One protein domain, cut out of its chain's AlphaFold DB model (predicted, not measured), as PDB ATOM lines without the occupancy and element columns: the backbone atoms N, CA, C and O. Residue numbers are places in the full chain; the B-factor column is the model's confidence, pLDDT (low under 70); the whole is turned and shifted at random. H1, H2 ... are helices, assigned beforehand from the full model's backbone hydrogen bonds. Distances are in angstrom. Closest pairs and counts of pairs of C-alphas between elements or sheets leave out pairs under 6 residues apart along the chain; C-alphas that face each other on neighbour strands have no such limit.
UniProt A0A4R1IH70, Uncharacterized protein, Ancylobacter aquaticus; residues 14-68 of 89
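What this domain is: This is residues 14 to 68 of the 89 residues of an uncharacterized protein of Ancylobacter aquaticus (UniProt A0A4R1IH70). The printed part is a chain drawn out into an open U, with short helices strung along it and no packed core. The two longest helices, H2 and H4, belong to its two arms: H2 is on one, with H1 farther along the same arm, H3 is near the bend, and H4 is at the end of the other arm, pointing outward. The 55 printed residues include four named helices, in the order H1, H2, H3, H4, and no named strand, and the class is all helix. The whole is extended, with a radius of gyration of the C-alphas of 16.5 A, and its outline is flat, spanning 46 by 34 by 19 A.

Where its parts are: H2, residues 27 to 36, is 14.3 A long from first to last C-alpha and begins at C-alpha 27, (-24.944, 1.495, -36.788). H4, residues 57 to 66, is also 14.3 A long and ends at C-alpha 66, (2.990, 1.106, -42.644). H3 takes residues 45 to 50, 8.8 A, and H1 residues 20 to 23, 5.0 A, from C-alpha 20 at (-23.841, 5.490, -22.596).

How they stand to each other: H2 touches no helix; H1 and H3, which precede and follow it in the chain, are both apart from it. H3 and H4 are apart, and H1 is apart from H3 and H4, as H2 is from H4. In H2, H3 and H4 every O i to N i+4 pair is within hydrogen-bond range; H1 is too short for such a pair, and its one O i to N i+3 pair is not within range. Residues 43 to 54, of which 45 to 50 belong to H3, stand free.

The domain as a whole: The C-alphas of Pro 38 and Ala 68, the two farthest apart, are 47.9 A apart. The printed part has no cut. The link H1 to H2 is tight, those from H2 to H3 and from H3 to H4 are short, and no link is long. The mean pLDDT of the printed part is 80.4; it is under 70 at residues 52 to 56, 63 and 66 to 68.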
ATOM      1  N   LEU A  14     -26.640  18.878 -20.776       86.94
ATOM      2  CA  LEU A  14     -25.514  18.094 -21.296       86.94
ATOM      3  C   LEU A  14     -24.842  17.237 -20.216       86.94
ATOM      4  O   LEU A  14     -24.455  16.105 -20.490       86.94
ATOM      5  N   GLN A  15     -24.719  17.760 -18.993       87.12
ATOM      6  CA  GLN A  15     -24.159  17.014 -17.859       87.12
ATOM      7  C   GLN A  15     -25.099  15.927 -17.331       87.12
ATOM      8  O   GLN A  15     -24.632  14.913 -16.822       87.12
ATOM      9  N   ALA A  16     -26.413  16.143 -17.417       89.94
ATOM     10  CA  ALA A  16     -27.416  15.178 -16.972       89.94
ATOM     11  C   ALA A  16     -27.723  14.098 -18.023       89.94
ATOM     12  O   ALA A  16     -28.402  13.119 -17.709       89.94
ATOM     13  N   PHE A  17     -27.270  14.285 -19.263       90.50
ATOM     14  CA  PHE A  17     -27.524  13.350 -20.346       90.50
ATOM     15  C   PHE A  17     -26.661  12.094 -20.210       90.50
ATOM     16  O   PHE A  17     -25.451  12.154 -19.991       90.50
ATOM     17  N   ASP A  18     -27.301  10.941 -20.367       89.75
ATOM     18  CA  ASP A  18     -26.642   9.645 -20.310       89.75
ATOM     19  C   ASP A  18     -26.109   9.252 -21.692       89.75
ATOM     20  O   ASP A  18     -26.818   8.670 -22.515       89.75
ATOM     21  N   TRP A  19     -24.839   9.576 -21.926       87.25
ATOM     22  CA  TRP A  19     -24.136   9.291 -23.177       87.25
ATOM     23  C   TRP A  19     -23.958   7.795 -23.455       87.25
ATOM     24  O   TRP A  19     -23.877   7.407 -24.618       87.25
ATOM     25  N   SER A  20     -24.000   6.942 -22.423       87.81
ATOM     26  CA  SER A  20     -23.841   5.490 -22.596       87.81
ATOM     27  C   SER A  20     -24.940   4.876 -23.465       87.81
ATOM     28  O   SER A  20     -24.725   3.862 -24.124       87.81
ATOM     29  N   LYS A  21     -26.114   5.516 -23.516       84.75
ATOM     30  CA  LYS A  21     -27.232   5.094 -24.364       84.75
ATOM     31  C   LYS A  21     -26.973   5.329 -25.845       84.75
ATOM     32  O   LYS A  21     -27.495   4.580 -26.656       84.75
ATOM     33  N   VAL A  22     -26.205   6.365 -26.180       82.81
ATOM     34  CA  VAL A  22     -25.821   6.657 -27.565       82.81
ATOM     35  C   VAL A  22     -24.705   5.711 -27.990       82.81
ATOM     36  O   VAL A  22     -24.807   5.095 -29.043       82.81
ATOM     37  N   ASP A  23     -23.705   5.512 -27.128       83.44
ATOM     38  CA  ASP A  23     -22.577   4.610 -27.399       83.44
ATOM     39  C   ASP A  23     -22.995   3.133 -27.528       83.44
ATOM     40  O   ASP A  23     -22.288   2.336 -28.141       83.44
ATOM     41  N   ALA A  24     -24.130   2.748 -26.940       84.69
ATOM     42  CA  ALA A  24     -24.663   1.390 -27.019       84.69
ATOM     43  C   ALA A  24     -25.418   1.087 -28.327       84.69
ATOM     44  O   ALA A  24     -25.746  -0.078 -28.568       84.69
ATOM     45  N   LEU A  25     -25.736   2.099 -29.142       86.31
ATOM     46  CA  LEU A  25     -26.457   1.895 -30.395       86.31
ATOM     47  C   LEU A  25     -25.525   1.339 -31.467       86.31
ATOM     48  O   LEU A  25     -24.419   1.828 -31.684       86.31
ATOM     49  N   THR A  26     -26.010   0.320 -32.163       88.75
ATOM     50  CA  THR A  26     -25.357  -0.188 -33.372       88.75
ATOM     51  C   THR A  26     -25.651   0.724 -34.559       88.75
ATOM     52  O   THR A  26     -26.703   1.366 -34.610       88.75
ATOM     53  N   ASP A  27     -24.758   0.731 -35.549       85.88
ATOM     54  CA  ASP A  27     -24.944   1.495 -36.788       85.88
ATOM     55  C   ASP A  27     -26.280   1.151 -37.472       85.88
ATOM     56  O   ASP A  27     -26.994   2.049 -37.916       85.88
ATOM     57  N   ASP A  28     -26.682  -0.124 -37.467       87.75
ATOM     58  CA  ASP A  28     -27.962  -0.573 -38.030       87.75
ATOM     59  C   ASP A  28     -29.164   0.081 -37.337       87.75
ATOM     60  O   ASP A  28     -30.096   0.535 -38.003       87.75
ATOM     61  N   GLN A  29     -29.133   0.190 -36.006       89.81
ATOM     62  CA  GLN A  29     -30.194   0.843 -35.233       89.81
ATOM     63  C   GLN A  29     -30.244   2.350 -35.495       89.81
ATOM     64  O   GLN A  29     -31.327   2.933 -35.536       89.81
ATOM     65  N   ILE A  30     -29.085   2.981 -35.694       87.81
ATOM     66  CA  ILE A  30     -28.995   4.401 -36.055       87.81
ATOM     67  C   ILE A  30     -29.595   4.619 -37.448       87.81
ATOM     68  O   ILE A  30     -30.404   5.527 -37.635       87.81
ATOM     69  N   ILE A  31     -29.253   3.761 -38.411       87.12
ATOM     70  CA  ILE A  31     -29.766   3.827 -39.782       87.12
ATOM     71  C   ILE A  31     -31.279   3.577 -39.812       87.12
ATOM     72  O   ILE A  31     -31.996   4.261 -40.541       87.12
ATOM     73  N   GLU A  32     -31.782   2.610 -39.043       89.31
ATOM     74  CA  GLU A  32     -33.216   2.326 -38.955       89.31
ATOM     75  C   GLU A  32     -33.987   3.514 -38.366       89.31
ATOM     76  O   GLU A  32     -34.979   3.951 -38.952       89.31
ATOM     77  N   ALA A  33     -33.490   4.099 -37.271       88.12
ATOM     78  CA  ALA A  33     -34.080   5.293 -36.674       88.12
ATOM     79  C   ALA A  33     -34.068   6.486 -37.645       88.12
ATOM     80  O   ALA A  33     -35.080   7.167 -37.795       88.12
ATOM     81  N   ALA A  34     -32.960   6.696 -38.360       87.31
ATOM     82  CA  ALA A  34     -32.832   7.764 -39.348       87.31
ATOM     83  C   ALA A  34     -33.741   7.566 -40.570       87.31
ATOM     84  O   ALA A  34     -34.159   8.546 -41.173       87.31
ATOM     85  N   LYS A  35     -34.068   6.326 -40.952       87.25
ATOM     86  CA  LYS A  35     -35.039   6.035 -42.024       87.25
ATOM     87  C   LYS A  35     -36.488   6.226 -41.581       87.25
ATOM     88  O   LYS A  35     -37.352   6.458 -42.423       87.25
ATOM     89  N   ALA A  36     -36.760   6.064 -40.288       89.31
ATOM     90  CA  ALA A  36     -38.094   6.222 -39.717       89.31
ATOM     91  C   ALA A  36     -38.479   7.694 -39.484       89.31
ATOM     92  O   ALA A  36     -39.665   7.993 -39.332       89.31
ATOM     93  N   ASP A  37     -37.501   8.601 -39.452       89.50
ATOM     94  CA  ASP A  37     -37.715  10.036 -39.282       89.50
ATOM     95  C   ASP A  37     -38.046  10.711 -40.635       89.50
ATOM     96  O   ASP A  37     -37.222  10.671 -41.552       89.50
ATOM     97  N   PRO A  38     -39.233  11.328 -40.796       86.25
ATOM     98  CA  PRO A  38     -39.634  11.984 -42.044       86.25
ATOM     99  C   PRO A  38     -38.814  13.235 -42.388       86.25
ATOM    100  O   PRO A  38     -38.801  13.631 -43.554       86.25
ATOM    101  N   ASP A  39     -38.150  13.850 -41.406       92.81
ATOM    102  CA  ASP A  39     -37.300  15.029 -41.607       92.81
ATOM    103  C   ASP A  39     -35.824  14.648 -41.837       92.81
ATOM    104  O   ASP A  39     -34.979  15.505 -42.114       92.81
ATOM    105  N   SER A  40     -35.497  13.359 -41.737       87.44
ATOM    106  CA  SER A  40     -34.148  12.846 -41.937       87.44
ATOM    107  C   SER A  40     -33.859  12.593 -43.417       87.44
ATOM    108  O   SER A  40     -34.664  12.029 -44.159       87.44
ATOM    109  N   VAL A  41     -32.661  12.992 -43.851       85.19
ATOM    110  CA  VAL A  41     -32.156  12.752 -45.205       85.19
ATOM    111  C   VAL A  41     -30.840  12.001 -45.090       85.19
ATOM    112  O   VAL A  41     -29.822  12.559 -44.679       85.19
ATOM    113  N   MET A  42     -30.870  10.721 -45.454       83.38
ATOM    114  CA  MET A  42     -29.664   9.904 -45.551       83.38
ATOM    115  C   MET A  42     -29.028  10.108 -46.930       83.38
ATOM    116  O   MET A  42     -29.742  10.013 -47.932       83.38
ATOM    117  N   PRO A  43     -27.713  10.374 -47.009       83.75
ATOM    118  CA  PRO A  43     -27.023  10.474 -48.287       83.75
ATOM    119  C   PRO A  43     -27.036   9.123 -49.007       83.75
ATOM    120  O   PRO A  43     -27.052   8.057 -48.384       83.75
ATOM    121  N   THR A  44     -27.023   9.166 -50.332       86.12
ATOM    122  CA  THR A  44     -26.876   7.970 -51.164       86.12
ATOM    123  C   THR A  44     -25.434   7.465 -51.153       86.12
ATOM    124  O   THR A  44     -24.494   8.213 -50.894       86.12
ATOM    125  N   GLU A  45     -25.233   6.197 -51.515       81.94
ATOM    126  CA  GLU A  45     -23.887   5.622 -51.682       81.94
ATOM    127  C   GLU A  45     -23.040   6.389 -52.710       81.94
ATOM    128  O   GLU A  45     -21.832   6.537 -52.544       81.94
ATOM    129  N   ALA A  46     -23.671   6.911 -53.766       81.62
ATOM    130  CA  ALA A  46     -22.989   7.704 -54.786       81.62
ATOM    131  C   ALA A  46     -22.513   9.057 -54.234       81.62
ATOM    132  O   ALA A  46     -21.389   9.463 -54.510       81.62
ATOM    133  N   GLU A  47     -23.344   9.720 -53.426       83.69
ATOM    134  CA  GLU A  47     -22.979  10.970 -52.754       83.69
ATOM    135  C   GLU A  47     -21.905  10.728 -51.691       83.69
ATOM    136  O   GLU A  47     -20.955  11.495 -51.608       83.69
ATOM    137  N   LEU A  48     -21.991   9.637 -50.921       82.31
ATOM    138  CA  LEU A  48     -20.959   9.256 -49.950       82.31
ATOM    139  C   LEU A  48     -19.603   8.996 -50.617       82.31
ATOM    140  O   LEU A  48     -18.576   9.402 -50.076       82.31
ATOM    141  N   ALA A  49     -19.593   8.355 -51.789       80.38
ATOM    142  CA  ALA A  49     -18.376   8.057 -52.542       80.38
ATOM    143  C   ALA A  49     -17.702   9.300 -53.153       80.38
ATOM    144  O   ALA A  49     -16.509   9.255 -53.456       80.38
ATOM    145  N   GLU A  50     -18.439  10.399 -53.339       78.00
ATOM    146  CA  GLU A  50     -17.887  11.675 -53.811       78.00
ATOM    147  C   GLU A  50     -17.032  12.364 -52.735       78.00
ATOM    148  O   GLU A  50     -16.094  13.103 -53.050       78.00
ATOM    149  N   PHE A  51     -17.303  12.089 -51.457       74.81
ATOM    150  CA  PHE A  51     -16.494  12.608 -50.363       74.81
ATOM    151  C   PHE A  51     -15.263  11.727 -50.142       74.81
ATOM    152  O   PHE A  51     -15.360  10.565 -49.752       74.81
ATOM    153  N   ASP A  52     -14.077  12.316 -50.315       65.38
ATOM    154  CA  ASP A  52     -12.825  11.702 -49.872       65.38
ATOM    155  C   ASP A  52     -12.835  11.625 -48.338       65.38
ATOM    156  O   ASP A  52     -12.570  12.606 -47.633       65.38
ATOM    157  N   LEU A  53     -13.247  10.468 -47.811       68.62
ATOM    158  CA  LEU A  53     -13.340  10.216 -46.380       68.62
ATOM    159  C   LEU A  53     -11.957  10.403 -45.757       68.62
ATOM    160  O   LEU A  53     -11.075   9.546 -45.843       68.62
ATOM    161  N   VAL A  54     -11.774  11.537 -45.076       67.56
ATOM    162  CA  VAL A  54     -10.551  11.801 -44.327       67.56
ATOM    163  C   VAL A  54     -10.449  10.747 -43.240       67.56
ATOM    164  O   VAL A  54     -11.151  10.798 -42.229       67.56
ATOM    165  N   LEU A  55      -9.528   9.808 -43.440       66.81
ATOM    166  CA  LEU A  55      -9.239   8.769 -42.467       66.81
ATOM    167  C   LEU A  55      -9.084   9.386 -41.068       66.81
ATOM    168  O   LEU A  55      -8.428  10.430 -40.914       66.81
ATOM    169  N   PRO A  56      -9.632   8.752 -40.019       68.75
ATOM    170  CA  PRO A  56      -9.416   9.195 -38.652       68.75
ATOM    171  C   PRO A  56      -7.923   9.409 -38.389       68.75
ATOM    172  O   PRO A  56      -7.075   8.689 -38.922       68.75
ATOM    173  N   ALA A  57      -7.563  10.398 -37.567       70.38
ATOM    174  CA  ALA A  57      -6.156  10.744 -37.329       70.38
ATOM    175  C   ALA A  57      -5.308   9.534 -36.885       70.38
ATOM    176  O   ALA A  57      -4.125   9.452 -37.214       70.38
ATOM    177  N   LYS A  58      -5.924   8.572 -36.189       71.94
ATOM    178  CA  LYS A  58      -5.306   7.296 -35.816       71.94
ATOM    179  C   LYS A  58      -5.007   6.411 -37.036       71.94
ATOM    180  O   LYS A  58      -3.858   6.027 -37.218       71.94
ATOM    181  N   ALA A  59      -5.987   6.199 -37.916       72.88
ATOM    182  CA  ALA A  59      -5.819   5.433 -39.154       72.88
ATOM    183  C   ALA A  59      -4.795   6.082 -40.106       72.88
ATOM    184  O   ALA A  59      -3.976   5.392 -40.709       72.88
ATOM    185  N   ARG A  60      -4.751   7.423 -40.170       70.69
ATOM    186  CA  ARG A  60      -3.701   8.159 -40.900       70.69
ATOM    187  C   ARG A  60      -2.301   7.868 -40.359       70.69
ATOM    188  O   ARG A  60      -1.377   7.670 -41.143       70.69
ATOM    189  N   ARG A  61      -2.134   7.833 -39.032       72.44
ATOM    190  CA  ARG A  61      -0.844   7.524 -38.386       72.44
ATOM    191  C   ARG A  61      -0.422   6.077 -38.602       72.44
ATOM    192  O   ARG A  61       0.764   5.829 -38.784       72.44
ATOM    193  N   GLU A  62      -1.356   5.135 -38.566       75.44
ATOM    194  CA  GLU A  62      -1.074   3.713 -38.798       75.44
ATOM    195  C   GLU A  62      -0.669   3.462 -40.259       75.44
ATOM    196  O   GLU A  62       0.360   2.837 -40.507       75.44
ATOM    197  N   MET A  63      -1.374   4.059 -41.225       68.50
ATOM    198  CA  MET A  63      -0.996   3.996 -42.643       68.50
ATOM    199  C   MET A  63       0.341   4.686 -42.944       68.50
ATOM    200  O   MET A  63       1.142   4.164 -43.716       68.50
ATOM    201  N   ALA A  64       0.621   5.834 -42.320       72.19
ATOM    202  CA  ALA A  64       1.905   6.516 -42.475       72.19
ATOM    203  C   ALA A  64       3.080   5.687 -41.920       72.19
ATOM    204  O   ALA A  64       4.158   5.690 -42.506       72.19
ATOM    205  N   GLN A  65       2.865   4.943 -40.831       70.88
ATOM    206  CA  GLN A  65       3.860   4.021 -40.276       70.88
ATOM    207  C   GLN A  65       4.025   2.759 -41.133       70.88
ATOM    208  O   GLN A  65       5.146   2.290 -41.302       70.88
ATOM    209  N   ALA A  66       2.942   2.247 -41.726       69.19
ATOM    210  CA  ALA A  66       2.990   1.106 -42.644       69.19
ATOM    211  C   ALA A  66       3.675   1.434 -43.986       69.19
ATOM    212  O   ALA A  66       4.237   0.545 -44.619       69.19
ATOM    213  N   LYS A  67       3.643   2.704 -44.419       55.47
ATOM    214  CA  LYS A  67       4.231   3.185 -45.684       55.47
ATOM    215  C   LYS A  67       5.639   3.778 -45.534       55.47
ATOM    216  O   LYS A  67       6.223   4.203 -46.529       55.47
ATOM    217  N   ALA A  68       6.196   3.833 -44.325       49.66
ATOM    218  CA  ALA A  68       7.581   4.258 -44.154       49.66
ATOM    219  C   ALA A  68       8.497   3.263 -44.895       49.66
ATOM    220  O   ALA A  68       8.462   2.070 -44.579       49.66
TER     221      ALA A  68